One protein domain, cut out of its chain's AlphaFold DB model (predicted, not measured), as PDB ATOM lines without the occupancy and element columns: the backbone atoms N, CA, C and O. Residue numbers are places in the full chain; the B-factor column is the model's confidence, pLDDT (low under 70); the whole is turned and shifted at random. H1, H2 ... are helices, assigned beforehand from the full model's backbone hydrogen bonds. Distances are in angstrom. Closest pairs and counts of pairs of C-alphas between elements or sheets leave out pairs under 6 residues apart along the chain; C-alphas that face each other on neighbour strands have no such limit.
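What this domain is: This is residues 2 to 46 of the 119 residues of the protein "Hypothetical protein" of Rotaria magnacalcarata (UniProt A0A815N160). The three helices make an open V: H1 is one arm, the one-turn H2 and the longest helix, H3, follow each other along the other arm, and the loop of residues 21 to 26 joins the two arms at the point of the V. Residues 2 to 9 stick out from H1 as a thin tail, which makes much of the length. The printed part has 45 residues with three named helices, H1, H2, H3, and no named strand: all helix. It is loose, radius of gyration of the C-alphas 13.1 A, and flat, spanning 43 by 29 by 15 A.

Where its parts are: H3, residues 33 to 45, is 18.4 A long and ends at C-alpha 45 (183.209, 214.362, 157.252). H2 is residues 27 to 30. H1, residues 10 to 20, is 15.7 A long and begins at C-alpha 10 (174.246, 201.747, 142.124).

How they stand to each other: H3 and H2 meet only through their tight link. H2 and H1 only just touch, with 3 pairs of C-alphas within 8 A, the closest Thr 17 and Leu 29 at 6.8 A. H1 and H3 are apart. In H1 and H3 every O i to N i+4 pair is within hydrogen-bond range; H2 is too short for one.

The domain as a whole: The C-alphas farthest apart, Val 2 and His 45, are 43.2 A apart. There is no cut and no long link. Residues 2 to 7 and 22 to 25 have pLDDT under 70.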
ATOM      1  N   VAL A   2     171.592 193.405 119.841       38.78
ATOM      2  CA  VAL A   2     172.060 194.697 120.396       38.78
ATOM      3  C   VAL A   2     171.706 194.716 121.899       38.78
ATOM      4  O   VAL A   2     170.544 194.753 122.281       38.78
ATOM      5  N   SER A   3     172.772 194.568 122.697       38.75
ATOM      6  CA  SER A   3     173.026 194.998 124.086       38.75
ATOM      7  C   SER A   3     171.972 194.799 125.189       38.75
ATOM      8  O   SER A   3     171.217 195.711 125.517       38.75
ATOM      9  N   SER A   4     172.080 193.677 125.907       46.31
ATOM     10  CA  SER A   4     171.694 193.579 127.322       46.31
ATOM     11  C   SER A   4     172.806 194.174 128.199       46.31
ATOM     12  O   SER A   4     173.577 193.436 128.806       46.31
ATOM     13  N   SER A   5     172.944 195.499 128.245       49.19
ATOM     14  CA  SER A   5     173.700 196.144 129.327       49.19
ATOM     15  C   SER A   5     172.758 196.272 130.522       49.19
ATOM     16  O   SER A   5     172.014 197.244 130.634       49.19
ATOM     17  N   ASN A   6     172.726 195.245 131.375       61.38
ATOM     18  CA  ASN A   6     171.933 195.214 132.608       61.38
ATOM     19  C   ASN A   6     172.583 196.078 133.712       61.38
ATOM     20  O   ASN A   6     172.702 195.647 134.858       61.38
ATOM     21  N   ASP A   7     173.057 197.271 133.349       69.31
ATOM     22  CA  ASP A   7     173.731 198.194 134.258       69.31
ATOM     23  C   ASP A   7     172.669 198.984 135.023       69.31
ATOM     24  O   ASP A   7     172.206 200.042 134.599       69.31
ATOM     25  N   GLN A   8     172.238 198.429 136.156       79.19
ATOM     26  CA  GLN A   8     171.380 199.145 137.091       79.19
ATOM     27  C   GLN A   8     172.202 200.185 137.867       79.19
ATOM     28  O   GLN A   8     173.286 199.862 138.363       79.19
ATOM     29  N   PRO A   9     171.703 201.425 138.030       84.69
ATOM     30  CA  PRO A   9     172.381 202.430 138.833       84.69
ATOM     31  C   PRO A   9     172.615 201.947 140.267       84.69
ATOM     32  O   PRO A   9     171.703 201.452 140.933       84.69
ATOM     33  N   LEU A  10     173.829 202.168 140.780       86.44
ATOM     34  CA  LEU A  10     174.246 201.747 142.124       86.44
ATOM     35  C   LEU A  10     173.238 202.144 143.213       86.44
ATOM     36  O   LEU A  10     172.917 201.350 144.097       86.44
ATOM     37  N   TYR A  11     172.722 203.375 143.136       85.06
ATOM     38  CA  TYR A  11     171.789 203.915 144.122       85.06
ATOM     39  C   TYR A  11     170.445 203.171 144.133       85.06
ATOM     40  O   TYR A  11     169.829 203.055 145.193       85.06
ATOM     41  N   GLU A  12     169.991 202.648 142.991       85.31
ATOM     42  CA  GLU A  12     168.736 201.899 142.884       85.31
ATOM     43  C   GLU A  12     168.875 200.529 143.539       85.31
ATOM     44  O   GLU A  12     168.054 200.168 144.388       85.31
ATOM     45  N   VAL A  13     169.953 199.808 143.210       88.94
ATOM     46  CA  VAL A  13     170.241 198.474 143.757       88.94
ATOM     47  C   VAL A  13     170.456 198.541 145.268       88.94
ATOM     48  O   VAL A  13     169.860 197.764 146.022       88.94
ATOM     49  N   LEU A  14     171.252 199.510 145.732       88.25
ATOM     50  CA  LEU A  14     171.507 199.713 147.154       88.25
ATOM     51  C   LEU A  14     170.219 200.042 147.908       88.25
ATOM     52  O   LEU A  14     169.893 199.387 148.894       88.25
ATOM     53  N   ASN A  15     169.453 201.030 147.440       88.44
ATOM     54  CA  ASN A  15     168.228 201.432 148.125       88.44
ATOM     55  C   ASN A  15     167.155 200.338 148.090       88.44
ATOM     56  O   ASN A  15     166.375 200.235 149.036       88.44
ATOM     57  N   SER A  16     167.114 199.517 147.038       86.88
ATOM     58  CA  SER A  16     166.254 198.332 146.986       86.88
ATOM     59  C   SER A  16     166.654 197.307 148.048       86.88
ATOM     60  O   SER A  16     165.809 196.879 148.834       86.88
ATOM     61  N   THR A  17     167.954 197.007 148.149       87.81
ATOM     62  CA  THR A  17     168.499 196.088 149.162       87.81
ATOM     63  C   THR A  17     168.235 196.595 150.581       87.81
ATOM     64  O   THR A  17     167.828 195.838 151.450       87.81
ATOM     65  N   LEU A  18     168.396 197.896 150.833       85.88
ATOM     66  CA  LEU A  18     168.124 198.477 152.151       85.88
ATOM     67  C   LEU A  18     166.638 198.399 152.539       85.88
ATOM     68  O   LEU A  18     166.323 198.231 153.714       85.88
ATOM     69  N   ARG A  19     165.713 198.490 151.572       83.81
ATOM     70  CA  ARG A  19     164.268 198.363 151.834       83.81
ATOM     71  C   ARG A  19     163.837 196.929 152.144       83.81
ATOM     72  O   ARG A  19     162.914 196.752 152.936       83.81
ATOM     73  N   SER A  20     164.474 195.922 151.543       79.81
ATOM     74  CA  SER A  20     164.124 194.512 151.775       79.81
ATOM     75  C   SER A  20     164.584 193.993 153.143       79.81
ATOM     76  O   SER A  20     164.015 193.036 153.660       79.81
ATOM     77  N   VAL A  21     165.555 194.658 153.773       70.06
ATOM     78  CA  VAL A  21     166.192 194.247 155.040       70.06
ATOM     79  C   VAL A  21     165.404 194.696 156.288       70.06
ATOM     80  O   VAL A  21     165.891 194.606 157.408       70.06
ATOM     81  N   LYS A  22     164.143 195.126 156.138       60.97
ATOM     82  CA  LYS A  22     163.288 195.635 157.234       60.97
ATOM     83  C   LYS A  22     163.168 194.688 158.453       60.97
ATOM     84  O   LYS A  22     162.740 195.151 159.505       60.97
ATOM     85  N   LEU A  23     163.513 193.398 158.336       55.22
ATOM     86  CA  LEU A  23     163.279 192.386 159.376       55.22
ATOM     87  C   LEU A  23     164.512 191.552 159.787       55.22
ATOM     88  O   LEU A  23     164.585 191.167 160.948       55.22
ATOM     89  N   GLU A  24     165.500 191.313 158.914       62.31
ATOM     90  CA  GLU A  24     166.691 190.503 159.238       62.31
ATOM     91  C   GLU A  24     167.917 190.936 158.421       62.31
ATOM     92  O   GLU A  24     167.799 191.249 157.233       62.31
ATOM     93  N   ILE A  25     169.111 190.909 159.030       68.50
ATOM     94  CA  ILE A  25     170.386 191.160 158.336       68.50
ATOM     95  C   ILE A  25     170.635 190.017 157.342       68.50
ATOM     96  O   ILE A  25     171.244 189.000 157.674       68.50
ATOM     97  N   SER A  26     170.161 190.201 156.113       72.06
ATOM     98  CA  SER A  26     170.389 189.278 155.001       72.06
ATOM     99  C   SER A  26     171.869 189.237 154.610       72.06
ATOM    100  O   SER A  26     172.575 190.250 154.666       72.06
ATOM    101  N   ASP A  27     172.335 188.085 154.123       77.25
ATOM    102  CA  ASP A  27     173.661 187.942 153.508       77.25
ATOM    103  C   ASP A  27     173.868 188.912 152.336       77.25
ATOM    104  O   ASP A  27     174.988 189.358 152.084       77.25
ATOM    105  N   GLN A  28     172.783 189.328 151.679       77.81
ATOM    106  CA  GLN A  28     172.825 190.351 150.638       77.81
ATOM    107  C   GLN A  28     173.264 191.712 151.187       77.81
ATOM    108  O   GLN A  28     174.003 192.420 150.509       77.81
ATOM    109  N   LEU A  29     172.878 192.072 152.418       82.38
ATOM    110  CA  LEU A  29     173.303 193.332 153.033       82.38
ATOM    111  C   LEU A  29     174.789 193.299 153.414       82.38
ATOM    112  O   LEU A  29     175.464 194.322 153.311       82.38
ATOM    113  N   LYS A  30     175.319 192.131 153.801       84.62
ATOM    114  CA  LYS A  30     176.737 191.982 154.174       84.62
ATOM    115  C   LYS A  30     177.675 192.388 153.036       84.62
ATOM    116  O   LYS A  30     178.711 192.996 153.298       84.62
ATOM    117  N   LEU A  31     177.282 192.137 151.784       86.69
ATOM    118  CA  LEU A  31     178.029 192.570 150.596       86.69
ATOM    119  C   LEU A  31     178.176 194.097 150.518       86.69
ATOM    120  O   LEU A  31     179.172 194.603 150.006       86.69
ATOM    121  N   TRP A  32     177.217 194.836 151.077       88.88
ATOM    122  CA  TRP A  32     177.218 196.294 151.095       88.88
ATOM    123  C   TRP A  32     177.938 196.891 152.300       88.88
ATOM    124  O   TRP A  32     178.142 198.098 152.314       88.88
ATOM    125  N   PHE A  33     178.355 196.112 153.303       90.19
ATOM    126  CA  PHE A  33     178.910 196.663 154.549       90.19
ATOM    127  C   PHE A  33     180.147 197.532 154.336       90.19
ATOM    128  O   PHE A  33     180.247 198.599 154.937       90.19
ATOM    129  N   LEU A  34     181.073 197.113 153.471       92.31
ATOM    130  CA  LEU A  34     182.269 197.906 153.179       92.31
ATOM    131  C   LEU A  34     181.909 199.219 152.479       92.31
ATOM    132  O   LEU A  34     182.423 200.272 152.852       92.31
ATOM    133  N   TYR A  35     180.979 199.164 151.522       91.56
ATOM    134  CA  TYR A  35     180.485 200.352 150.833       91.56
ATOM    135  C   TYR A  35     179.737 201.288 151.786       91.56
ATOM    136  O   TYR A  35     180.025 202.476 151.830       91.56
ATOM    137  N   LEU A  36     178.809 200.758 152.586       91.50
ATOM    138  CA  LEU A  36     178.038 201.515 153.568       91.50
ATOM    139  C   LEU A  36     178.950 202.157 154.603       91.50
ATOM    140  O   LEU A  36     178.762 203.326 154.915       91.50
ATOM    141  N   LYS A  37     179.958 201.428 155.091       92.81
ATOM    142  CA  LYS A  37     180.958 201.977 156.004       92.81
ATOM    143  C   LYS A  37     181.678 203.156 155.359       92.81
ATOM    144  O   LYS A  37     181.668 204.228 155.943       92.81
ATOM    145  N   LEU A  38     182.242 202.977 154.162       93.44
ATOM    146  CA  LEU A  38     182.947 204.044 153.444       93.44
ATOM    147  C   LEU A  38     182.040 205.254 153.181       93.44
ATOM    148  O   LEU A  38     182.437 206.394 153.399       93.44
ATOM    149  N   PHE A  39     180.820 205.007 152.714       90.88
ATOM    150  CA  PHE A  39     179.879 206.054 152.348       90.88
ATOM    151  C   PHE A  39     179.391 206.834 153.572       90.88
ATOM    152  O   PHE A  39     179.403 208.062 153.559       90.88
ATOM    153  N   ILE A  40     179.005 206.145 154.649       90.69
ATOM    154  CA  ILE A  40     178.587 206.787 155.902       90.69
ATOM    155  C   ILE A  40     179.757 207.562 156.510       90.69
ATOM    156  O   ILE A  40     179.560 208.702 156.921       90.69
ATOM    157  N   ASP A  41     180.962 206.987 156.516       92.94
ATOM    158  CA  ASP A  41     182.180 207.644 156.999       92.94
ATOM    159  C   ASP A  41     182.445 208.948 156.232       92.94
ATOM    160  O   ASP A  41     182.530 210.017 156.839       92.94
ATOM    161  N   ALA A  42     182.403 208.906 154.897       91.00
ATOM    162  CA  ALA A  42     182.512 210.096 154.056       91.00
ATOM    163  C   ALA A  42     181.435 211.149 154.383       91.00
ATOM    164  O   ALA A  42     181.743 212.336 154.485       91.00
ATOM    165  N   LEU A  43     180.183 210.734 154.614       88.50
ATOM    166  CA  LEU A  43     179.110 211.646 155.021       88.50
ATOM    167  C   LEU A  43     179.362 212.283 156.396       88.50
ATOM    168  O   LEU A  43     178.948 213.426 156.611       88.50
ATOM    169  N   THR A  44     180.030 211.591 157.327       90.00
ATOM    170  CA  THR A  44     180.367 212.172 158.640       90.00
ATOM    171  C   THR A  44     181.355 213.331 158.527       90.00
ATOM    172  O   THR A  44     181.246 214.285 159.298       90.00
ATOM    173  N   HIS A  45     182.235 213.303 157.523       89.62
ATOM    174  CA  HIS A  45     183.209 214.362 157.252       89.62
ATOM    175  C   HIS A  45     182.610 215.608 156.585       89.62
ATOM    176  O   HIS A  45     183.242 216.663 156.582       89.62
ATOM    177  N   LEU A  46     181.395 215.519 156.038       89.44
ATOM    178  CA  LEU A  46     180.727 216.666 155.430       89.44
ATOM    179  C   LEU A  46     180.081 217.566 156.493       89.44
ATOM    180  O   LEU A  46     179.527 217.050 157.472       89.44
TER     181      LEU A  46